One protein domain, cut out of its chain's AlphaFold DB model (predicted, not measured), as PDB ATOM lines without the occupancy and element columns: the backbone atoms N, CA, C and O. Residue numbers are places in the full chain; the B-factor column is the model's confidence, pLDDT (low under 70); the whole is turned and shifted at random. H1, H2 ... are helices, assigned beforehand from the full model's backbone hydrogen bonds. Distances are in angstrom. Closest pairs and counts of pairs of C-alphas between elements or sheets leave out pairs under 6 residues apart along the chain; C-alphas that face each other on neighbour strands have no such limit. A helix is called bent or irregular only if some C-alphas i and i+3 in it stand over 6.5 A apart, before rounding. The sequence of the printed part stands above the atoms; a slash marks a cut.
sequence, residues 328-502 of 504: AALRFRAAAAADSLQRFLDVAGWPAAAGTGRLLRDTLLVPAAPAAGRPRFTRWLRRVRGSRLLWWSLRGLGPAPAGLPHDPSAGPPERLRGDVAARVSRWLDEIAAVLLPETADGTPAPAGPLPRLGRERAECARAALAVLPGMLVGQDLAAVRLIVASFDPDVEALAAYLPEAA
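Overview. This is residues 328 to 502 of the 504 residues of an uncharacterized protein of Streptomonospora sp. PA3 (UniProt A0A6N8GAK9). Four helices, H2, H1, H7 and H6, make an uneven row in which each runs opposite ways to the next, and H5 crosses one side of H1 and touches H7 with one end. H3 packs on H5 and H2, H8 with H9 packs on H6, and residues 441 to 449 stick out as a free loop. The printed part has 175 residues, with nine named helices from H1 to H9 in chain order and no named strand: all helix. It is compact, with a radius of gyration of the C-alphas of 16.3 A and spans of 47 by 37 by 31 A.

Along the chain. Find C-alpha 328 at (167.254, 151.772, 175.599); from there H1, residues 328 to 347, runs 29.0 A to C-alpha 347 at (169.702, 127.218, 160.292). Next come H2, residues 351 to 365, 21.0 A, H3, residues 374 to 385, 16.3 A, and H4, residues 388 to 394. Look to residues 420 to 435 for H5, 22.7 A, and to 453 to 472 for H6, 26.7 A. H6 is irregular, C-alphas 466 and 469 being 7.1 A apart, with a kink of 41 degrees near residue 466. H7 is residues 477 to 487, 15.6 A, H8 491 to 497, and H9 499 to 502, ending at C-alpha 502, (146.449, 136.159, 160.560).

Arrangement. Start at H1, which with H5 and H7 forms a bundle, three helices running alongside one another. H1 and H5 touch at Ala 334 and Ile 431, C-alphas 4.7 A apart, at a steep tilt of 39 degrees, opposite ways. H1 touches H7 with residues 340 to 347 alone, closest at Phe 344 and Ala 485, C-alphas 5.3 A apart. H1 and H2 form a helical hairpin, closest at the C-alphas of Gln 342 and Ala 354, 4.1 A. H5, the hub, touches four helices, H4 only just, with 3 pairs of C-alphas within 8 A, and H3 at Thr 378 and Leu 435, closest C-alphas 6.5 A apart. H6 and H7 form another helical hairpin, and H6 touches H8 with residues 454 to 462 alone, the C-alphas of Ala 458 and Leu 494 being closest at 4.2 A. Every O i to N i+4 pair is within hydrogen-bond range in H1, H2, H3, H4, H7 and H8; H5 has 11 of 12, H6 14 of 16, and H9 is too short for one.

Size, cuts and confidence. The farthest C-alphas, Ala 372 and His 406, are 47.7 A apart. The printed part has no cut; the links H4 to H5 and H5 to H6 are long. Confidence is under 70 at residues 367 to 373, 438 to 449 and 501 to 502.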
ATOM      1  N   ALA A 328     167.562 153.165 175.292       77.06
ATOM      2  CA  ALA A 328     167.254 151.772 175.599       77.06
ATOM      3  C   ALA A 328     166.464 151.096 174.461       77.06
ATOM      4  O   ALA A 328     166.625 149.893 174.255       77.06
ATOM      5  N   ALA A 329     165.712 151.857 173.652       81.06
ATOM      6  CA  ALA A 329     164.947 151.324 172.523       81.06
ATOM      7  C   ALA A 329     165.864 150.749 171.431       81.06
ATOM      8  O   ALA A 329     165.596 149.681 170.882       81.06
ATOM      9  N   LEU A 330     167.009 151.397 171.168       83.81
ATOM     10  CA  LEU A 330     168.023 150.880 170.241       83.81
ATOM     11  C   LEU A 330     168.644 149.573 170.747       83.81
ATOM     12  O   LEU A 330     168.870 148.655 169.963       83.81
ATOM     13  N   ARG A 331     168.890 149.459 172.060       87.38
ATOM     14  CA  ARG A 331     169.385 148.212 172.666       87.38
ATOM     15  C   ARG A 331     168.364 147.087 172.560       87.38
ATOM     16  O   ARG A 331     168.753 145.970 172.233       87.38
ATOM     17  N   PHE A 332     167.091 147.386 172.808       89.88
ATOM     18  CA  PHE A 332     166.000 146.423 172.703       89.88
ATOM     19  C   PHE A 332     165.827 145.916 171.262       89.88
ATOM     20  O   PHE A 332     165.827 144.709 171.028       89.88
ATOM     21  N   ARG A 333     165.837 146.825 170.278       91.50
ATOM     22  CA  ARG A 333     165.844 146.489 168.842       91.50
ATOM     23  C   ARG A 333     167.056 145.649 168.439       91.50
ATOM     24  O   ARG A 333     166.900 144.630 167.777       91.50
ATOM     25  N   ALA A 334     168.254 146.003 168.904       92.94
ATOM     26  CA  ALA A 334     169.451 145.196 168.670       92.94
ATOM     27  C   ALA A 334     169.372 143.804 169.331       92.94
ATOM     28  O   ALA A 334     169.925 142.846 168.794       92.94
ATOM     29  N   ALA A 335     168.684 143.668 170.470       95.19
ATOM     30  CA  ALA A 335     168.388 142.373 171.081       95.19
ATOM     31  C   ALA A 335     167.445 141.541 170.199       95.19
ATOM     32  O   ALA A 335     167.737 140.368 169.967       95.19
ATOM     33  N   ALA A 336     166.384 142.145 169.656       95.56
ATOM     34  CA  ALA A 336     165.485 141.486 168.708       95.56
ATOM     35  C   ALA A 336     166.235 141.038 167.441       95.56
ATOM     36  O   ALA A 336     166.151 139.878 167.046       95.56
ATOM     37  N   ALA A 337     167.061 141.915 166.858       97.06
ATOM     38  CA  ALA A 337     167.910 141.584 165.715       97.06
ATOM     39  C   ALA A 337     168.914 140.461 166.035       97.06
ATOM     40  O   ALA A 337     169.139 139.576 165.211       97.06
ATOM     41  N   ALA A 338     169.502 140.456 167.238       97.88
ATOM     42  CA  ALA A 338     170.374 139.374 167.690       97.88
ATOM     43  C   ALA A 338     169.620 138.045 167.861       97.88
ATOM     44  O   ALA A 338     170.210 136.993 167.610       97.88
ATOM     45  N   ASP A 339     168.342 138.076 168.253       97.75
ATOM     46  CA  ASP A 339     167.489 136.888 168.329       97.75
ATOM     47  C   ASP A 339     167.121 136.317 166.951       97.75
ATOM     48  O   ASP A 339     167.207 135.103 166.758       97.75
ATOM     49  N   SER A 340     166.768 137.164 165.985       97.94
ATOM     50  CA  SER A 340     166.522 136.725 164.605       97.94
ATOM     51  C   SER A 340     167.807 136.180 163.969       97.94
ATOM     52  O   SER A 340     167.834 135.072 163.429       97.94
ATOM     53  N   LEU A 341     168.921 136.904 164.123       98.31
ATOM     54  CA  LEU A 341     170.214 136.513 163.565       98.31
ATOM     55  C   LEU A 341     170.746 135.205 164.163       98.31
ATOM     56  O   LEU A 341     171.343 134.415 163.435       98.31
ATOM     57  N   GLN A 342     170.573 134.951 165.465       97.12
ATOM     58  CA  GLN A 342     171.067 133.698 166.050       97.12
ATOM     59  C   GLN A 342     170.308 132.479 165.518       97.12
ATOM     60  O   GLN A 342     170.972 131.518 165.140       97.12
ATOM     61  N   ARG A 343     168.974 132.555 165.374       96.25
ATOM     62  CA  ARG A 343     168.182 131.470 164.764       96.25
ATOM     63  C   ARG A 343     168.584 131.239 163.316       96.25
ATOM     64  O   ARG A 343     168.839 130.106 162.922       96.25
ATOM     65  N   PHE A 344     168.753 132.318 162.550       98.06
ATOM     66  CA  PHE A 344     169.270 132.230 161.188       98.06
ATOM     67  C   PHE A 344     170.642 131.538 161.129       98.06
ATOM     68  O   PHE A 344     170.866 130.674 160.286       98.06
ATOM     69  N   LEU A 345     171.567 131.882 162.031       97.75
ATOM     70  CA  LEU A 345     172.898 131.276 162.070       97.75
ATOM     71  C   LEU A 345     172.871 129.789 162.456       97.75
ATOM     72  O   LEU A 345     173.737 129.057 161.981       97.75
ATOM     73  N   ASP A 346     171.921 129.322 163.272       95.31
ATOM     74  CA  ASP A 346     171.738 127.878 163.494       95.31
ATOM     75  C   ASP A 346     171.239 127.178 162.233       95.31
ATOM     76  O   ASP A 346     171.800 126.150 161.853       95.31
ATOM     77  N   VAL A 347     170.236 127.753 161.556       95.88
ATOM     78  CA  VAL A 347     169.702 127.218 160.292       95.88
ATOM     79  C   VAL A 347     170.789 127.171 159.216       95.88
ATOM     80  O   VAL A 347     170.894 126.189 158.489       95.88
ATOM     81  N   ALA A 348     171.665 128.178 159.174       96.31
ATOM     82  CA  ALA A 348     172.837 128.228 158.302       96.31
ATOM     83  C   ALA A 348     173.991 127.297 158.736       96.31
ATOM     84  O   ALA A 348     175.074 127.348 158.152       96.31
ATOM     85  N   GLY A 349     173.804 126.468 159.769       94.81
ATOM     86  CA  GLY A 349     174.790 125.477 160.202       94.81
ATOM     87  C   GLY A 349     175.965 126.050 161.001       94.81
ATOM     88  O   GLY A 349     177.026 125.426 161.066       94.81
ATOM     89  N   TRP A 350     175.810 127.215 161.644       96.88
ATOM     90  CA  TRP A 350     176.859 127.872 162.437       96.88
ATOM     91  C   TRP A 350     176.509 128.015 163.937       96.88
ATOM     92  O   TRP A 350     176.517 129.125 164.490       96.88
ATOM     93  N   PRO A 351     176.308 126.898 164.667       93.69
ATOM     94  CA  PRO A 351     175.789 126.909 166.041       93.69
ATOM     95  C   PRO A 351     176.692 127.643 167.048       93.69
ATOM     96  O   PRO A 351     176.218 128.224 168.026       93.69
ATOM     97  N   ALA A 352     178.009 127.675 166.817       94.75
ATOM     98  CA  ALA A 352     178.940 128.427 167.662       94.75
ATOM     99  C   ALA A 352     178.740 129.955 167.548       94.75
ATOM    100  O   ALA A 352     178.855 130.681 168.544       94.75
ATOM    101  N   ALA A 353     178.430 130.456 166.345       96.94
ATOM    102  CA  ALA A 353     178.120 131.866 166.141       96.94
ATOM    103  C   ALA A 353     176.735 132.206 166.700       96.94
ATOM    104  O   ALA A 353     176.624 133.209 167.408       96.94
ATOM    105  N   ALA A 354     175.740 131.344 166.482       96.75
ATOM    106  CA  ALA A 354     174.410 131.477 167.071       96.75
ATOM    107  C   ALA A 354     174.458 131.531 168.608       96.75
ATOM    108  O   ALA A 354     173.902 132.438 169.226       96.75
ATOM    109  N   GLY A 355     175.242 130.654 169.250       95.50
ATOM    110  CA  GLY A 355     175.437 130.673 170.704       95.50
ATOM    111  C   GLY A 355     176.021 131.988 171.239       95.50
ATOM    112  O   GLY A 355     175.647 132.437 172.324       95.50
ATOM    113  N   THR A 356     176.895 132.651 170.472       96.25
ATOM    114  CA  THR A 356     177.389 133.993 170.834       96.25
ATOM    115  C   THR A 356     176.319 135.069 170.627       96.25
ATOM    116  O   THR A 356     176.235 135.980 171.449       96.25
ATOM    117  N   GLY A 357     175.477 134.940 169.597       96.44
ATOM    118  CA  GLY A 357     174.315 135.805 169.364       96.44
ATOM    119  C   GLY A 357     173.279 135.732 170.491       96.44
ATOM    120  O   GLY A 357     172.865 136.772 170.994       96.44
ATOM    121  N   ARG A 358     172.954 134.531 170.997       95.44
ATOM    122  CA  ARG A 358     172.075 134.364 172.178       95.44
ATOM    123  C   ARG A 358     172.635 135.047 173.421       95.44
ATOM    124  O   ARG A 358     171.905 135.700 174.156       95.44
ATOM    125  N   LEU A 359     173.943 134.922 173.654       95.06
ATOM    126  CA  LEU A 359     174.589 135.613 174.771       95.06
ATOM    127  C   LEU A 359     174.533 137.139 174.602       95.06
ATOM    128  O   LEU A 359     174.315 137.848 175.583       95.06
ATOM    129  N   LEU A 360     174.730 137.643 173.379       95.19
ATOM    130  CA  LEU A 360     174.597 139.067 173.077       95.19
ATOM    131  C   LEU A 360     173.173 139.554 173.352       95.19
ATOM    132  O   LEU A 360     173.021 140.526 174.085       95.19
ATOM    133  N   ARG A 361     172.153 138.868 172.819       95.69
ATOM    134  CA  ARG A 361     170.734 139.174 173.054       95.69
ATOM    135  C   ARG A 361     170.445 139.301 174.546       95.69
ATOM    136  O   ARG A 361     169.980 140.344 174.990       95.69
ATOM    137  N   ASP A 362     170.793 138.284 175.328       93.81
ATOM    138  CA  ASP A 362     170.535 138.285 176.768       93.81
ATOM    139  C   ASP A 362     171.283 139.413 177.495       93.81
ATOM    140  O   ASP A 362     170.762 139.994 178.441       93.81
ATOM    141  N   THR A 363     172.488 139.765 177.035       91.88
ATOM    142  CA  THR A 363     173.249 140.905 177.576       91.88
ATOM    143  C   THR A 363     172.586 142.242 177.228       91.88
ATOM    144  O   THR A 363     172.569 143.163 178.043       91.88
ATOM    145  N   LEU A 364     172.033 142.370 176.017       90.44
ATOM    146  CA  LEU A 364     171.337 143.572 175.557       90.44
ATOM    147  C   LEU A 364     169.999 143.784 176.274       90.44
ATOM    148  O   LEU A 364     169.655 144.932 176.547       90.44
ATOM    149  N   LEU A 365     169.306 142.703 176.637       89.69
ATOM    150  CA  LEU A 365     168.048 142.745 177.389       89.69
ATOM    151  C   LEU A 365     168.220 143.173 178.855       89.69
ATOM    152  O   LEU A 365     167.246 143.569 179.485       89.69
ATOM    153  N   VAL A 366     169.435 143.136 179.415       85.38
ATOM    154  CA  VAL A 366     169.699 143.609 180.785       85.38
ATOM    155  C   VAL A 366     169.999 145.120 180.768       85.38
ATOM    156  O   VAL A 366     171.035 145.528 180.228       85.38
ATOM    157  N   PRO A 367     169.164 145.984 181.386       67.44
ATOM    158  CA  PRO A 367     169.302 147.444 181.305       67.44
ATOM    159  C   PRO A 367     170.644 147.994 181.816       67.44
ATOM    160  O   PRO A 367     171.131 148.982 181.275       67.44
ATOM    161  N   ALA A 368     171.281 147.316 182.778       62.97
ATOM    162  CA  ALA A 368     172.500 147.763 183.463       62.97
ATOM    163  C   ALA A 368     173.765 146.937 183.144       62.97
ATOM    164  O   ALA A 368     174.754 147.031 183.870       62.97
ATOM    165  N   ALA A 369     173.754 146.093 182.102       59.72
ATOM    166  CA  ALA A 369     174.917 145.262 181.793       59.72
ATOM    167  C   ALA A 369     176.137 146.143 181.438       59.72
ATOM    168  O   ALA A 369     176.053 146.946 180.504       59.72
ATOM    169  N   PRO A 370     177.269 146.026 182.164       52.56
ATOM    170  CA  PRO A 370     178.459 146.824 181.891       52.56
ATOM    171  C   PRO A 370     178.999 146.534 180.487       52.56
ATOM    172  O   PRO A 370     178.765 145.469 179.924       52.56
ATOM    173  N   ALA A 371     179.833 147.434 179.954       53.84
ATOM    174  CA  ALA A 371     180.562 147.242 178.691       53.84
ATOM    175  C   ALA A 371     181.458 145.973 178.652       53.84
ATOM    176  O   ALA A 371     182.100 145.689 177.634       53.84
ATOM    177  N   ALA A 372     181.509 145.202 179.744       56.16
ATOM    178  CA  ALA A 372     182.110 143.882 179.821       56.16
ATOM    179  C   ALA A 372     181.549 142.972 178.714       56.16
ATOM    180  O   ALA A 372     180.349 142.770 178.575       56.16
ATOM    181  N   GLY A 373     182.443 142.441 177.881       67.31
ATOM    182  CA  GLY A 373     182.075 141.597 176.741       67.31
ATOM    183  C   GLY A 373     181.871 142.345 175.421       67.31
ATOM    184  O   GLY A 373     181.890 141.701 174.373       67.31
ATOM    185  N   ARG A 374     181.812 143.683 175.404       83.06
ATOM    186  CA  ARG A 374     181.725 144.454 174.150       83.06
ATOM    187  C   ARG A 374     182.842 144.110 173.147       83.06
ATOM    188  O   ARG A 374     182.503 143.851 171.993       83.06
ATOM    189  N   PRO A 375     184.131 143.958 173.529       89.56
ATOM    190  CA  PRO A 375     185.178 143.511 172.598       89.56
ATOM    191  C   PRO A 375     184.953 142.104 172.022       89.56
ATOM    192  O   PRO A 375     185.315 141.822 170.877       89.56
ATOM    193  N   ARG A 376     184.349 141.199 172.807       92.88
ATOM    194  CA  ARG A 376     183.975 139.854 172.347       92.88
ATOM    195  C   ARG A 376     182.879 139.948 171.288       92.88
ATOM    196  O   ARG A 376     183.004 139.311 170.242       92.88
ATOM    197  N   PHE A 377     181.845 140.750 171.532       94.25
ATOM    198  CA  PHE A 377     180.729 140.914 170.603       94.25
ATOM    199  C   PHE A 377     181.128 141.667 169.332       94.25
ATOM    200  O   PHE A 377     180.743 141.248 168.246       94.25
ATOM    201  N   THR A 378     181.991 142.685 169.410       94.06
ATOM    202  CA  THR A 378     182.507 143.365 168.207       94.06
ATOM    203  C   THR A 378     183.413 142.460 167.371       94.06
ATOM    204  O   THR A 378     183.428 142.562 166.144       94.06
ATOM    205  N   ARG A 379     184.169 141.543 167.996       95.44
ATOM    206  CA  ARG A 379     184.929 140.506 167.275       95.44
ATOM    207  C   ARG A 379     184.002 139.499 166.601       95.44
ATOM    208  O   ARG A 379     184.261 139.114 165.465       95.44
ATOM    209  N   TRP A 380     182.947 139.066 167.288       97.31
ATOM    210  CA  TRP A 380     181.935 138.180 166.714       97.31
ATOM    211  C   TRP A 380     181.221 138.836 165.526       97.31
ATOM    212  O   TRP A 380     181.193 138.242 164.455       97.31
ATOM    213  N   LEU A 381     180.780 140.087 165.666       96.88
ATOM    214  CA  LEU A 381     180.151 140.863 164.597       96.88
ATOM    215  C   LEU A 381     181.056 140.964 163.359       96.88
ATOM    216  O   LEU A 381     180.627 140.675 162.244       96.88
ATOM    217  N   ARG A 382     182.342 141.297 163.555       96.50
ATOM    218  CA  ARG A 382     183.342 141.316 162.473       96.50
ATOM    219  C   ARG A 382     183.556 139.945 161.841       96.50
ATOM    220  O   ARG A 382     183.731 139.870 160.633       96.50
ATOM    221  N   ARG A 383     183.531 138.865 162.629       97.62
ATOM    222  CA  ARG A 383     183.658 137.494 162.116       97.62
ATOM    223  C   ARG A 383     182.484 137.120 161.217       97.62
ATOM    224  O   ARG A 383     182.718 136.557 160.155       97.62
ATOM    225  N   VAL A 384     181.254 137.430 161.627       97.62
ATOM    226  CA  VAL A 384     180.061 137.149 160.813       97.62
ATOM    227  C   VAL A 384     180.102 137.987 159.532       97.62
ATOM    228  O   VAL A 384     180.041 137.431 158.440       97.62
ATOM    229  N   ARG A 385     180.352 139.301 159.639       96.88
ATOM    230  CA  ARG A 385     180.497 140.198 158.475       96.88
ATOM    231  C   ARG A 385     181.642 139.820 157.534       96.88
ATOM    232  O   ARG A 385     181.505 139.967 156.332       96.88
ATOM    233  N   GLY A 386     182.757 139.321 158.057       97.00
ATOM    234  CA  GLY A 386     183.920 138.925 157.259       97.00
ATOM    235  C   GLY A 386     183.828 137.527 156.638       97.00
ATOM    236  O   GLY A 386     184.746 137.127 155.923       97.00
ATOM    237  N   SER A 387     182.767 136.759 156.911       97.69
ATOM    238  CA  SER A 387     182.646 135.376 156.445       97.69
ATOM    239  C   SER A 387     182.310 135.307 154.955       97.69
ATOM    240  O   SER A 387     181.150 135.371 154.555       97.69
ATOM    241  N   ARG A 388     183.334 135.152 154.107       96.88
ATOM    242  CA  ARG A 388     183.155 135.073 152.645       96.88
ATOM    243  C   ARG A 388     182.264 133.910 152.217       96.88
ATOM    244  O   ARG A 388     181.447 134.102 151.328       96.88
ATOM    245  N   LEU A 389     182.416 132.744 152.846       95.75
ATOM    246  CA  LEU A 389     181.630 131.554 152.513       95.75
ATOM    247  C   LEU A 389     180.140 131.785 152.779       95.75
ATOM    248  O   LEU A 389     179.329 131.522 151.902       95.75
ATOM    249  N   LEU A 390     179.810 132.354 153.945       95.81
ATOM    250  CA  LEU A 390     178.434 132.706 154.291       95.81
ATOM    251  C   LEU A 390     177.861 133.687 153.265       95.81
ATOM    252  O   LEU A 390     176.825 133.441 152.671       95.81
ATOM    253  N   TRP A 391     178.543 134.799 152.994       97.38
ATOM    254  CA  TRP A 391     177.995 135.785 152.061       97.38
ATOM    255  C   TRP A 391     177.925 135.294 150.621       97.38
ATOM    256  O   TRP A 391     177.072 135.757 149.875       97.38
ATOM    257  N   TRP A 392     178.800 134.376 150.221       96.44
ATOM    258  CA  TRP A 392     178.718 133.751 148.910       96.44
ATOM    259  C   TRP A 392     177.501 132.823 148.803       96.44
ATOM    260  O   TRP A 392     176.800 132.898 147.802       96.44
ATOM    261  N   SER A 393     177.190 132.041 149.843       95.44
ATOM    262  CA  SER A 393     176.038 131.128 149.838       95.44
ATOM    263  C   SER A 393     174.680 131.825 149.965       95.44
ATOM    264  O   SER A 393     173.664 131.240 149.615       95.44
ATOM    265  N   LEU A 394     174.635 133.051 150.500       96.94
ATOM    266  CA  LEU A 394     173.380 133.786 150.726       96.94
ATOM    267  C   LEU A 394     173.010 134.764 149.604       96.94
ATOM    268  O   LEU A 394     171.866 135.214 149.538       96.94
ATOM    269  N   ARG A 395     173.972 135.154 148.763       96.25
ATOM    270  CA  ARG A 395     173.742 136.131 147.689       96.25
ATOM    271  C   ARG A 395     172.866 135.539 146.592       96.25
ATOM    272  O   ARG A 395     173.119 134.438 146.120       96.25
ATOM    273  N   GLY A 396     171.868 136.303 146.163       95.06
ATOM    274  CA  GLY A 396     170.884 135.899 145.159       95.06
ATOM    275  C   GLY A 396     169.800 134.955 145.680       95.06
ATOM    276  O   GLY A 396     168.868 134.656 144.939       95.06
ATOM    277  N   LEU A 397     169.876 134.513 146.940       96.25
ATOM    278  CA  LEU A 397     168.902 133.595 147.518       96.25
ATOM    279  C   LEU A 397     167.643 134.344 147.969       96.25
ATOM    280  O   LEU A 397     167.731 135.280 148.767       96.25
ATOM    281  N   GLY A 398     166.472 133.928 147.483       95.19
ATOM    282  CA  GLY A 398     165.171 134.503 147.847       95.19
ATOM    283  C   GLY A 398     165.125 136.038 147.806       95.19
ATOM    284  O   GLY A 398     164.933 136.655 148.867       95.19
ATOM    285  N   PRO A 399     165.324 136.671 146.631       95.50
ATOM    286  CA  PRO A 399     165.128 138.105 146.470       95.50
ATOM    287  C   PRO A 399     163.648 138.451 146.666       95.50
ATOM    288  O   PRO A 399     162.780 137.883 146.009       95.50
ATOM    289  N   ALA A 400     163.354 139.380 147.575       92.62
ATOM    290  CA  ALA A 400     161.989 139.842 147.786       92.62
ATOM    291  C   ALA A 400     161.448 140.528 146.514       92.62
ATOM    292  O   ALA A 400     162.195 141.278 145.874       92.62
ATOM    293  N   PRO A 401     160.172 140.304 146.153       92.19
ATOM    294  CA  PRO A 401     159.580 140.913 144.970       92.19
ATOM    295  C   PRO A 401     159.515 142.440 145.101       92.19
ATOM    296  O   PRO A 401     159.477 142.994 146.201       92.19
ATOM    297  N   ALA A 402     159.497 143.132 143.959       87.81
ATOM    298  CA  ALA A 402     159.440 144.594 143.919       87.81
ATOM    299  C   ALA A 402     158.095 145.162 144.415       87.81
ATOM    300  O   ALA A 402     158.066 146.295 144.892       87.81
ATOM    301  N   GLY A 403     157.019 144.375 144.323       88.88
ATOM    302  CA  GLY A 403     155.674 144.706 144.791       88.88
ATOM    303  C   GLY A 403     155.039 143.536 145.544       88.88
ATOM    304  O   GLY A 403     155.460 142.388 145.375       88.88
ATOM    305  N   LEU A 404     154.043 143.822 146.381       87.56
ATOM    306  CA  LEU A 404     153.276 142.805 147.101       87.56
ATOM    307  C   LEU A 404     152.168 142.218 146.202       87.56
ATOM    308  O   LEU A 404     151.629 142.939 145.363       87.56
ATOM    309  N   PRO A 405     151.761 140.946 146.383       84.25
ATOM    310  CA  PRO A 405     150.729 140.319 145.546       84.25
ATOM    311  C   PRO A 405     149.392 141.072 145.508       84.25
ATOM    312  O   PRO A 405     148.769 141.169 144.454       84.25
ATOM    313  N   HIS A 406     148.962 141.634 146.643       80.75
ATOM    314  CA  HIS A 406     147.692 142.363 146.759       80.75
ATOM    315  C   HIS A 406     147.809 143.863 146.458       80.75
ATOM    316  O   HIS A 406     146.797 144.524 146.244       80.75
ATOM    317  N   ASP A 407     149.031 144.400 146.427       84.06
ATOM    318  CA  ASP A 407     149.310 145.784 146.047       84.06
ATOM    319  C   ASP A 407     150.674 145.859 145.342       84.06
ATOM    320  O   ASP A 407     151.702 146.097 145.982       84.06
ATOM    321  N   PRO A 408     150.708 145.668 144.010       86.00
ATOM    322  CA  PRO A 408     151.953 145.705 143.248       86.00
ATOM    323  C   PRO A 408     152.649 147.072 143.266       86.00
ATOM    324  O   PRO A 408     153.824 147.159 142.910       86.00
ATOM    325  N   SER A 409     151.935 148.141 143.644       84.94
ATOM    326  CA  SER A 409     152.499 149.489 143.759       84.94
ATOM    327  C   SER A 409     153.246 149.700 145.079       84.94
ATOM    328  O   SER A 409     154.155 150.532 145.150       84.94
ATOM    329  N   ALA A 410     152.916 148.909 146.103       85.69
ATOM    330  CA  ALA A 410     153.608 148.877 147.377       85.69
ATOM    331  C   ALA A 410     154.677 147.775 147.386       85.69
ATOM    332  O   ALA A 410     154.388 146.586 147.278       85.69
ATOM    333  N   GLY A 411     155.939 148.169 147.554       85.56
ATOM    334  CA  GLY A 411     157.022 147.220 147.817       85.56
ATOM    335  C   GLY A 411     157.004 146.704 149.261       85.56
ATOM    336  O   GLY A 411     156.409 147.340 150.136       85.56
ATOM    337  N   PRO A 412     157.710 145.597 149.556       89.44
ATOM    338  CA  PRO A 412     157.822 145.103 150.921       89.44
ATOM    339  C   PRO A 412     158.516 146.137 151.832       89.44
ATOM    340  O   PRO A 412     159.302 146.969 151.340       89.44
ATOM    341  N   PRO A 413     158.270 146.078 153.159       92.19
ATOM    342  CA  PRO A 413     158.980 146.889 154.142       92.19
ATOM    343  C   PRO A 413     160.496 146.831 153.935       92.19
ATOM    344  O   PRO A 413     161.038 145.787 153.567       92.19
ATOM    345  N   GLU A 414     161.200 147.937 154.203       89.88
ATOM    346  CA  GLU A 414     162.649 148.067 153.954       89.88
ATOM    347  C   GLU A 414     163.457 146.903 154.549       89.88
ATOM    348  O   GLU A 414     164.355 146.359 153.906       89.88
ATOM    349  N   ARG A 415     163.068 146.446 155.745       90.88
ATOM    350  CA  ARG A 415     163.683 145.312 156.441       90.88
ATOM    351  C   ARG A 415     163.681 144.015 155.623       90.88
ATOM    352  O   ARG A 415     164.595 143.208 155.798       90.88
ATOM    353  N   LEU A 416     162.715 143.815 154.730       94.62
ATOM    354  CA  LEU A 416     162.531 142.577 153.969       94.62
ATOM    355  C   LEU A 416     163.095 142.625 152.540       94.62
ATOM    356  O   LEU A 416     163.266 141.574 151.923       94.62
ATOM    357  N   ARG A 417     163.433 143.812 152.021       94.38
ATOM    358  CA  ARG A 417     163.886 144.010 150.631       94.38
ATOM    359  C   ARG A 417     165.199 143.300 150.299       94.38
ATOM    360  O   ARG A 417     166.101 143.219 151.130       94.38
ATOM    361  N   GLY A 418     165.371 142.898 149.044       95.62
ATOM    362  CA  GLY A 418     166.591 142.231 148.577       95.62
ATOM    363  C   GLY A 418     166.614 140.739 148.904       95.62
ATOM    364  O   GLY A 418     165.578 140.147 149.191       95.62
ATOM    365  N   ASP A 419     167.788 140.126 148.801       97.62
ATOM    366  CA  ASP A 419     168.012 138.701 149.058       97.62
ATOM    367  C   ASP A 419     168.251 138.405 150.551       97.62
ATOM    368  O   ASP A 419     168.225 139.295 151.412       97.62
ATOM    369  N   VAL A 420     168.491 137.132 150.876       98.56
ATOM    370  CA  VAL A 420     168.834 136.697 152.237       98.56
ATOM    371  C   VAL A 420     170.045 137.468 152.778       98.56
ATOM    372  O   VAL A 420     170.038 137.887 153.937       98.56
ATOM    373  N   ALA A 421     171.069 137.712 151.953       98.25
ATOM    374  CA  ALA A 421     172.255 138.452 152.375       98.25
ATOM    375  C   ALA A 421     171.924 139.899 152.793       98.25
ATOM    376  O   ALA A 421     172.422 140.376 153.819       98.25
ATOM    377  N   ALA A 422     171.057 140.593 152.056       97.62
ATOM    378  CA  ALA A 422     170.606 141.939 152.403       97.62
ATOM    379  C   ALA A 422     169.830 141.966 153.733       97.62
ATOM    380  O   ALA A 422     170.114 142.803 154.594       97.62
ATOM    381  N   ARG A 423     168.906 141.014 153.943       98.00
ATOM    382  CA  ARG A 423     168.129 140.900 155.196       98.00
ATOM    383  C   ARG A 423     169.024 140.654 156.411       98.00
ATOM    384  O   ARG A 423     168.934 141.382 157.399       98.00
ATOM    385  N   VAL A 424     169.957 139.708 156.305       98.25
ATOM    386  CA  VAL A 424     170.915 139.387 157.377       98.25
ATOM    387  C   VAL A 424     171.858 140.560 157.667       98.25
ATOM    388  O   VAL A 424     172.202 140.808 158.825       98.25
ATOM    389  N   SER A 425     172.261 141.314 156.637       97.75
ATOM    390  CA  SER A 425     173.110 142.503 156.801       97.75
ATOM    391  C   SER A 425     172.437 143.572 157.661       97.75
ATOM    392  O   SER A 425     173.080 144.113 158.557       97.75
ATOM    393  N   ARG A 426     171.130 143.796 157.486       96.12
ATOM    394  CA  ARG A 426     170.381 144.771 158.293       96.12
ATOM    395  C   ARG A 426     170.336 144.411 159.780       96.12
ATOM    396  O   ARG A 426     170.559 145.288 160.611       96.12
ATOM    397  N   TRP A 427     170.179 143.132 160.139       97.62
ATOM    398  CA  TRP A 427     170.307 142.719 161.546       97.62
ATOM    399  C   TRP A 427     171.702 142.999 162.112       97.62
ATOM    400  O   TRP A 427     171.839 143.441 163.254       97.62
ATOM    401  N   LEU A 428     172.752 142.767 161.318       97.12
ATOM    402  CA  LEU A 428     174.122 143.089 161.722       97.12
ATOM    403  C   LEU A 428     174.316 144.600 161.900       97.12
ATOM    404  O   LEU A 428     175.050 145.002 162.802       97.12
ATOM    405  N   ASP A 429     173.668 145.428 161.080       93.88
ATOM    406  CA  ASP A 429     173.717 146.890 161.168       93.88
ATOM    407  C   ASP A 429     173.002 147.419 162.416       93.88
ATOM    408  O   ASP A 429     173.575 148.238 163.136       93.88
ATOM    409  N   GLU A 430     171.835 146.873 162.764       91.50
ATOM    410  CA  GLU A 430     171.140 147.187 164.022       91.50
ATOM    411  C   GLU A 430     171.984 146.839 165.252       91.50
ATOM    412  O   GLU A 430     172.108 147.632 166.188       91.50
ATOM    413  N   ILE A 431     172.634 145.674 165.237       94.00
ATOM    414  CA  ILE A 431     173.561 145.273 166.299       94.00
ATOM    415  C   ILE A 431     174.780 146.207 166.338       94.00
ATOM    416  O   ILE A 431     175.256 146.588 167.414       94.00
ATOM    417  N   ALA A 432     175.310 146.585 165.174       92.31
ATOM    418  CA  ALA A 432     176.468 147.463 165.073       92.31
ATOM    419  C   ALA A 432     176.187 148.867 165.604       92.31
ATOM    420  O   ALA A 432     177.057 149.412 166.278       92.31
ATOM    421  N   ALA A 433     174.989 149.412 165.375       87.25
ATOM    422  CA  ALA A 433     174.592 150.727 165.872       87.25
ATOM    423  C   ALA A 433     174.735 150.842 167.403       87.25
ATOM    424  O   ALA A 433     175.083 151.900 167.922       87.25
ATOM    425  N   VAL A 434     174.542 149.735 168.130       87.81
ATOM    426  CA  VAL A 434     174.718 149.675 169.590       87.81
ATOM    427  C   VAL A 434     176.159 149.340 169.990       87.81
ATOM    428  O   VAL A 434     176.696 149.902 170.948       87.81
ATOM    429  N   LEU A 435     176.818 148.413 169.287       88.44
ATOM    430  CA  LEU A 435     178.163 147.951 169.660       88.44
ATOM    431  C   LEU A 435     179.291 148.890 169.209       88.44
ATOM    432  O   LEU A 435     180.364 148.885 169.821       88.44
ATOM    433  N   LEU A 436     179.076 149.671 168.155       85.94
ATOM    434  CA  LEU A 436     180.061 150.515 167.478       85.94
ATOM    435  C   LEU A 436     179.460 151.908 167.151       85.94
ATOM    436  O   LEU A 436     179.398 152.293 165.987       85.94
ATOM    437  N   PRO A 437     179.036 152.692 168.161       72.19
ATOM    438  CA  PRO A 437     178.428 154.003 167.961       72.19
ATOM    439  C   PRO A 437     179.429 155.028 167.402       72.19
ATOM    440  O   PRO A 437     179.023 155.958 166.724       72.19
ATOM    441  N   GLU A 438     180.734 154.846 167.637       67.00
ATOM    442  CA  GLU A 438     181.796 155.736 167.139       67.00
ATOM    443  C   GLU A 438     182.082 155.560 165.642       67.00
ATOM    444  O   GLU A 438     182.638 156.458 165.028       67.00
ATOM    445  N   THR A 439     181.703 154.423 165.043       58.44
ATOM    446  CA  THR A 439     181.846 154.187 163.592       58.44
ATOM    447  C   THR A 439     180.581 154.538 162.816       58.44
ATOM    448  O   THR A 439     180.521 154.297 161.612       58.44
ATOM    449  N   ALA A 440     179.551 155.061 163.487       57.59
ATOM    450  CA  ALA A 440     178.385 155.644 162.835       57.59
ATOM    451  C   ALA A 440     178.757 157.028 162.271       57.59
ATOM    452  O   ALA A 440     178.166 158.044 162.625       57.59
ATOM    453  N   ASP A 441     179.787 157.076 161.425       42.41
ATOM    454  CA  ASP A 441     180.196 158.289 160.731       42.41
ATOM    455  C   ASP A 441     179.041 158.748 159.830       42.41
ATOM    456  O   ASP A 441     178.691 158.109 158.837       42.41
ATOM    457  N   GLY A 442     178.407 159.858 160.209       50.56
ATOM    458  CA  GLY A 442     177.563 160.666 159.330       50.56
ATOM    459  C   GLY A 442     176.189 160.112 158.947       50.56
ATOM    460  O   GLY A 442     175.488 160.798 158.209       50.56
ATOM    461  N   THR A 443     175.756 158.943 159.436       48.56
ATOM    462  CA  THR A 443     174.349 158.536 159.263       48.56
ATOM    463  C   THR A 443     173.521 159.286 160.306       48.56
ATOM    464  O   THR A 443     173.678 159.005 161.497       48.56
ATOM    465  N   PRO A 444     172.694 160.277 159.921       48.59
ATOM    466  CA  PRO A 444     171.904 161.010 160.894       48.59
ATOM    467  C   PRO A 444     171.009 160.019 161.640       48.59
ATOM    468  O   PRO A 444     170.350 159.183 161.018       48.59
ATOM    469  N   ALA A 445     170.995 160.112 162.974       55.81
ATOM    470  CA  ALA A 445     169.969 159.444 163.764       55.81
ATOM    471  C   ALA A 445     168.602 159.796 163.150       55.81
ATOM    472  O   ALA A 445     168.426 160.948 162.731       55.81
ATOM    473  N   PRO A 446     167.671 158.833 163.034       56.53
ATOM    474  CA  PRO A 446     166.402 159.072 162.365       56.53
ATOM    475  C   PRO A 446     165.759 160.342 162.921       56.53
ATOM    476  O   PRO A 446     165.672 160.533 164.135       56.53
ATOM    477  N   ALA A 447     165.374 161.242 162.017       49.44
ATOM    478  CA  ALA A 447     164.749 162.510 162.357       49.44
ATOM    479  C   ALA A 447     163.293 162.256 162.783       49.44
ATOM    480  O   ALA A 447     162.358 162.513 162.033       49.44
ATOM    481  N   GLY A 448     163.105 161.669 163.964       63.59
ATOM    482  CA  GLY A 448     161.798 161.322 164.511       63.59
ATOM    483  C   GLY A 448     161.862 160.161 165.505       63.59
ATOM    484  O   GLY A 448     162.876 159.463 165.576       63.59
ATOM    485  N   PRO A 449     160.792 159.948 166.291       67.88
ATOM    486  CA  PRO A 449     160.668 158.740 167.096       67.88
ATOM    487  C   PRO A 449     160.725 157.514 166.178       67.88
ATOM    488  O   PRO A 449     160.153 157.517 165.086       67.88
ATOM    489  N   LEU A 450     161.433 156.473 166.617       72.94
ATOM    490  CA  LEU A 450     161.414 155.190 165.922       72.94
ATOM    491  C   LEU A 450     159.969 154.660 165.879       72.94
ATOM    492  O   LEU A 450     159.223 154.883 166.837       72.94
ATOM    493  N   PRO A 451     159.566 153.951 164.810       80.12
ATOM    494  CA  PRO A 451     158.314 153.202 164.817       80.12
ATOM    495  C   PRO A 451     158.262 152.253 166.020       80.12
ATOM    496  O   PRO A 451     159.306 151.825 166.515       80.12
ATOM    497  N   ARG A 452     157.063 151.874 166.462       84.94
ATOM    498  CA  ARG A 452     156.917 150.822 167.480       84.94
ATOM    499  C   ARG A 452     157.408 149.500 166.910       84.94
ATOM    500  O   ARG A 452     157.006 149.127 165.804       84.94
ATOM    501  N   LEU A 453     158.277 148.805 167.637       90.12
ATOM    502  CA  LEU A 453     158.897 147.570 167.154       90.12
ATOM    503  C   LEU A 453     157.846 146.482 166.907       90.12
ATOM    504  O   LEU A 453     157.897 145.833 165.865       90.12
ATOM    505  N   GLY A 454     156.872 146.335 167.811       90.69
ATOM    506  CA  GLY A 454     155.798 145.348 167.670       90.69
ATOM    507  C   GLY A 454     155.007 145.543 166.372       90.69
ATOM    508  O   GLY A 454     154.871 144.619 165.574       90.69
ATOM    509  N   ARG A 455     154.587 146.784 166.087       90.44
ATOM    510  CA  ARG A 455     153.883 147.125 164.839       90.44
ATOM    511  C   ARG A 455     154.745 146.900 163.593       90.44
ATOM    512  O   ARG A 455     154.262 146.317 162.629       90.44
ATOM    513  N   GLU A 456     156.011 147.320 163.614       92.25
ATOM    514  CA  GLU A 456     156.942 147.090 162.496       92.25
ATOM    515  C   GLU A 456     157.101 145.589 162.200       92.25
ATOM    516  O   GLU A 456     157.089 145.175 161.038       92.25
ATOM    517  N   ARG A 457     157.225 144.757 163.244       94.06
ATOM    518  CA  ARG A 457     157.325 143.297 163.103       94.06
ATOM    519  C   ARG A 457     156.036 142.688 162.556       94.06
ATOM    520  O   ARG A 457     156.130 141.810 161.705       94.06
ATOM    521  N   ALA A 458     154.866 143.187 162.954       93.25
ATOM    522  CA  ALA A 458     153.578 142.755 162.408       93.25
ATOM    523  C   ALA A 458     153.439 143.072 160.908       93.25
ATOM    524  O   ALA A 458     153.044 142.214 160.121       93.25
ATOM    525  N   GLU A 459     153.817 144.284 160.490       93.50
ATOM    526  CA  GLU A 459     153.824 144.685 159.076       93.50
ATOM    527  C   GLU A 459     154.796 143.829 158.252       93.50
ATOM    528  O   GLU A 459     154.467 143.392 157.146       93.50
ATOM    529  N   CYS A 460     155.975 143.527 158.808       95.06
ATOM    530  CA  CYS A 460     156.921 142.602 158.190       95.06
ATOM    531  C   CYS A 460     156.362 141.175 158.109       95.06
ATOM    532  O   CYS A 460     156.484 140.545 157.063       95.06
ATOM    533  N   ALA A 461     155.728 140.663 159.165       95.19
ATOM    534  CA  ALA A 461     155.132 139.329 159.170       95.19
ATOM    535  C   ALA A 461     154.039 139.197 158.098       95.19
ATOM    536  O   ALA A 461     154.082 138.261 157.304       95.19
ATOM    537  N   ARG A 462     153.138 140.183 157.993       94.19
ATOM    538  CA  ARG A 462     152.105 140.228 156.947       94.19
ATOM    539  C   ARG A 462     152.714 140.214 155.547       94.19
ATOM    540  O   ARG A 462     152.295 139.440 154.690       94.19
ATOM    541  N   ALA A 463     153.712 141.065 155.307       94.56
ATOM    542  CA  ALA A 463     154.393 141.113 154.018       94.56
ATOM    543  C   ALA A 463     155.126 139.798 153.706       94.56
ATOM    544  O   ALA A 463     155.109 139.359 152.560       94.56
ATOM    545  N   ALA A 464     155.742 139.161 154.709       95.56
ATOM    546  CA  ALA A 464     156.407 137.871 154.565       95.56
ATOM    547  C   ALA A 464     155.420 136.771 154.154       95.56
ATOM    548  O   ALA A 464     155.678 136.084 153.171       95.56
ATOM    549  N   LEU A 465     154.280 136.644 154.842       94.50
ATOM    550  CA  LEU A 465     153.247 135.653 154.508       94.50
ATOM    551  C   LEU A 465     152.739 135.811 153.072       94.50
ATOM    552  O   LEU A 465     152.602 134.823 152.363       94.50
ATOM    553  N   ALA A 466     152.570 137.051 152.606       93.56
ATOM    554  CA  ALA A 466     152.131 137.305 151.239       93.56
ATOM    555  C   ALA A 466     153.160 136.857 150.179       93.56
ATOM    556  O   ALA A 466     152.781 136.384 149.113       93.56
ATOM    557  N   VAL A 467     154.465 137.020 150.430       95.38
ATOM    558  CA  VAL A 467     155.499 136.762 149.406       95.38
ATOM    559  C   VAL A 467     156.121 135.371 149.490       95.38
ATOM    560  O   VAL A 467     156.595 134.867 148.474       95.38
ATOM    561  N   LEU A 468     156.136 134.744 150.672       96.56
ATOM    562  CA  LEU A 468     156.820 133.470 150.892       96.56
ATOM    563  C   LEU A 468     156.331 132.352 149.954       96.56
ATOM    564  O   LEU A 468     157.204 131.772 149.314       96.56
ATOM    565  N   PRO A 469     155.020 132.078 149.770       96.12
ATOM    566  CA  PRO A 469     154.547 130.999 148.894       96.12
ATOM    567  C   PRO A 469     155.204 131.005 147.506       96.12
ATOM    568  O   PRO A 469     155.832 130.031 147.100       96.12
ATOM    569  N   GLY A 470     155.180 132.151 146.816       94.69
ATOM    570  CA  GLY A 470     155.797 132.287 145.494       94.69
ATOM    571  C   GLY A 470     157.329 132.244 145.510       94.69
ATOM    572  O   GLY A 470     157.940 131.862 144.517       94.69
ATOM    573  N   MET A 471     157.963 132.621 146.623       95.50
ATOM    574  CA  MET A 471     159.423 132.603 146.768       95.50
ATOM    575  C   MET A 471     159.991 131.221 147.098       95.50
ATOM    576  O   MET A 471     161.181 131.001 146.874       95.50
ATOM    577  N   LEU A 472     159.186 130.325 147.674       96.88
ATOM    578  CA  LEU A 472     159.621 128.969 148.010       96.88
ATOM    579  C   LEU A 472     159.584 128.036 146.795       96.88
ATOM    580  O   LEU A 472     160.374 127.099 146.739       96.88
ATOM    581  N   VAL A 473     158.723 128.305 145.809       96.00
ATOM    582  CA  VAL A 473     158.662 127.529 144.561       96.00
ATOM    583  C   VAL A 473     159.987 127.624 143.796       96.00
ATOM    584  O   VAL A 473     160.580 128.694 143.640       96.00
ATOM    585  N   GLY A 474     160.468 126.477 143.320       95.19
ATOM    586  CA  GLY A 474     161.740 126.326 142.620       95.19
ATOM    587  C   GLY A 474     162.972 126.329 143.528       95.19
ATOM    588  O   GLY A 474     164.089 126.308 143.014       95.19
ATOM    589  N   GLN A 475     162.798 126.378 144.852       96.50
ATOM    590  CA  GLN A 475     163.893 126.296 145.819       96.50
ATOM    591  C   GLN A 475     164.061 124.870 146.341       96.50
ATOM    592  O   GLN A 475     163.095 124.113 146.418       96.50
ATOM    593  N   ASP A 476     165.281 124.533 146.758       95.19
ATOM    594  CA  ASP A 476     165.525 123.328 147.544       95.19
ATOM    595  C   ASP A 476     165.139 123.513 149.026       95.19
ATOM    596  O   ASP A 476     164.974 124.634 149.522       95.19
ATOM    597  N   LEU A 477     165.013 122.417 149.778       93.50
ATOM    598  CA  LEU A 477     164.605 122.469 151.190       93.50
ATOM    599  C   LEU A 477     165.568 123.257 152.100       93.50
ATOM    600  O   LEU A 477     165.131 123.839 153.098       93.50
ATOM    601  N   ALA A 478     166.869 123.301 151.801       93.94
ATOM    602  CA  ALA A 478     167.820 124.089 152.583       93.94
ATOM    603  C   ALA A 478     167.655 125.589 152.294       93.94
ATOM    604  O   ALA A 478     167.605 126.400 153.227       93.94
ATOM    605  N   ALA A 479     167.495 125.947 151.019       96.94
ATOM    606  CA  ALA A 479     167.160 127.286 150.558       96.94
ATOM    607  C   ALA A 479     165.854 127.788 151.187       96.94
ATOM    608  O   ALA A 479     165.842 128.881 151.754       96.94
ATOM    609  N   VAL A 480     164.794 126.972 151.195       97.12
ATOM    610  CA  VAL A 480     163.513 127.286 151.854       97.12
ATOM    611  C   VAL A 480     163.724 127.689 153.312       97.12
ATOM    612  O   VAL A 480     163.270 128.755 153.736       97.12
ATOM    613  N   ARG A 481     164.464 126.880 154.083       96.31
ATOM    614  CA  ARG A 481     164.712 127.158 155.506       96.31
ATOM    615  C   ARG A 481     165.492 128.456 155.707       96.31
ATOM    616  O   ARG A 481     165.155 129.223 156.604       96.31
ATOM    617  N   LEU A 482     166.494 128.733 154.871       97.88
ATOM    618  CA  LEU A 482     167.261 129.982 154.925       97.88
ATOM    619  C   LEU A 482     166.417 131.204 154.543       97.88
ATOM    620  O   LEU A 482     166.534 132.249 155.185       97.88
ATOM    621  N   ILE A 483     165.558 131.080 153.528       98.25
ATOM    622  CA  ILE A 483     164.644 132.142 153.103       98.25
ATOM    623  C   ILE A 483     163.693 132.470 154.251       98.25
ATOM    624  O   ILE A 483     163.711 133.606 154.726       98.25
ATOM    625  N   VAL A 484     162.956 131.487 154.774       97.94
ATOM    626  CA  VAL A 484     162.017 131.688 155.890       97.94
ATOM    627  C   VAL A 484     162.730 132.255 157.121       97.94
ATOM    628  O   VAL A 484     162.288 133.262 157.677       97.94
ATOM    629  N   ALA A 485     163.881 131.691 157.502       97.56
ATOM    630  CA  ALA A 485     164.656 132.168 158.648       97.56
ATOM    631  C   ALA A 485     165.159 133.608 158.476       97.56
ATOM    632  O   ALA A 485     165.341 134.296 159.473       97.56
ATOM    633  N   SER A 486     165.388 134.070 157.240       98.12
ATOM    634  CA  SER A 486     165.809 135.448 156.944       98.12
ATOM    635  C   SER A 486     164.665 136.466 156.955       98.12
ATOM    636  O   SER A 486     164.917 137.654 157.150       98.12
ATOM    637  N   PHE A 487     163.427 136.023 156.706       97.62
ATOM    638  CA  PHE A 487     162.230 136.855 156.844       97.62
ATOM    639  C   PHE A 487     161.807 136.970 158.305       97.62
ATOM    640  O   PHE A 487     161.402 138.047 158.732       97.62
ATOM    641  N   ASP A 488     161.937 135.872 159.053       96.44
ATOM    642  CA  ASP A 488     161.599 135.784 160.472       96.44
ATOM    643  C   ASP A 488     160.216 136.381 160.828       96.44
ATOM    644  O   ASP A 488     160.138 137.323 161.626       96.44
ATOM    645  N   PRO A 489     159.119 135.894 160.211       95.50
ATOM    646  CA  PRO A 489     157.784 136.420 160.471       95.50
ATOM    647  C   PRO A 489     157.401 136.252 161.946       95.50
ATOM    648  O   PRO A 489     157.439 135.156 162.502       95.50
ATOM    649  N   ASP A 490     157.007 137.358 162.573       93.62
ATOM    650  CA  ASP A 490     156.539 137.388 163.953       93.62
ATOM    651  C   ASP A 490     155.016 137.221 164.003       93.62
ATOM    652  O   ASP A 490     154.259 138.182 163.853       93.62
ATOM    653  N   VAL A 491     154.577 135.976 164.190       90.69
ATOM    654  CA  VAL A 491     153.152 135.621 164.262       90.69
ATOM    655  C   VAL A 491     152.489 136.202 165.520       90.69
ATOM    656  O   VAL A 491     151.312 136.552 165.476       90.69
ATOM    657  N   GLU A 492     153.236 136.385 166.619       88.50
ATOM    658  CA  GLU A 492     152.727 137.023 167.845       88.50
ATOM    659  C   GLU A 492     152.363 138.482 167.567       88.50
ATOM    660  O   GLU A 492     151.255 138.932 167.862       88.50
ATOM    661  N   ALA A 493     153.286 139.213 166.937       90.81
ATOM    662  CA  ALA A 493     153.071 140.600 166.556       90.81
ATOM    663  C   ALA A 493     151.951 140.740 165.514       90.81
ATOM    664  O   ALA A 493     151.129 141.649 165.629       90.81
ATOM    665  N   LEU A 494     151.892 139.841 164.522       90.75
ATOM    666  CA  LEU A 494     150.825 139.823 163.518       90.75
ATOM    667  C   LEU A 494     149.447 139.693 164.174       90.75
ATOM    668  O   LEU A 494     148.579 140.525 163.920       90.75
ATOM    669  N   ALA A 495     149.272 138.706 165.055       86.88
ATOM    670  CA  ALA A 495     148.009 138.464 165.742       86.88
ATOM    671  C   ALA A 495     147.578 139.652 166.620       86.88
ATOM    672  O   ALA A 495     146.396 139.988 166.662       86.88
ATOM    673  N   ALA A 496     148.522 140.322 167.283       86.00
ATOM    674  CA  ALA A 496     148.212 141.439 168.172       86.00
ATOM    675  C   ALA A 496     147.925 142.763 167.441       86.00
ATOM    676  O   ALA A 496     147.080 143.544 167.875       86.00
ATOM    677  N   TYR A 497     148.638 143.049 166.346       86.94
ATOM    678  CA  TYR A 497     148.577 144.355 165.675       86.94
ATOM    679  C   TYR A 497     147.762 144.360 164.379       86.94
ATOM    680  O   TYR A 497     147.293 145.428 163.978       86.94
ATOM    681  N   LEU A 498     147.626 143.210 163.713       84.19
ATOM    682  CA  LEU A 498     146.949 143.032 162.423       84.19
ATOM    683  C   LEU A 498     146.174 141.688 162.392       84.19
ATOM    684  O   LEU A 498     146.428 140.867 161.510       84.19
ATOM    685  N   PRO A 499     145.226 141.444 163.319       75.50
ATOM    686  CA  PRO A 499     144.563 140.141 163.490       75.50
ATOM    687  C   PRO A 499     143.796 139.658 162.251       75.50
ATOM    688  O   PRO A 499     143.666 138.457 162.029       75.50
ATOM    689  N   GLU A 500     143.310 140.588 161.427       75.88
ATOM    690  CA  GLU A 500     142.650 140.295 160.148       75.88
ATOM    691  C   GLU A 500     143.583 139.527 159.199       75.88
ATOM    692  O   GLU A 500     143.158 138.590 158.543       75.88
ATOM    693  N   ALA A 501     144.878 139.858 159.201       69.62
ATOM    694  CA  ALA A 501     145.874 139.260 158.316       69.62
ATOM    695  C   ALA A 501     146.460 137.932 158.834       69.62
ATOM    696  O   ALA A 501     147.342 137.378 158.190       69.62
ATOM    697  N   ALA A 502     146.036 137.455 160.009       59.09
ATOM    698  CA  ALA A 502     146.449 136.159 160.560       59.09
ATOM    699  C   ALA A 502     145.509 135.003 160.150       59.09
ATOM    700  O   ALA A 502     145.793 133.848 160.465       59.09
TER     701      ALA A 502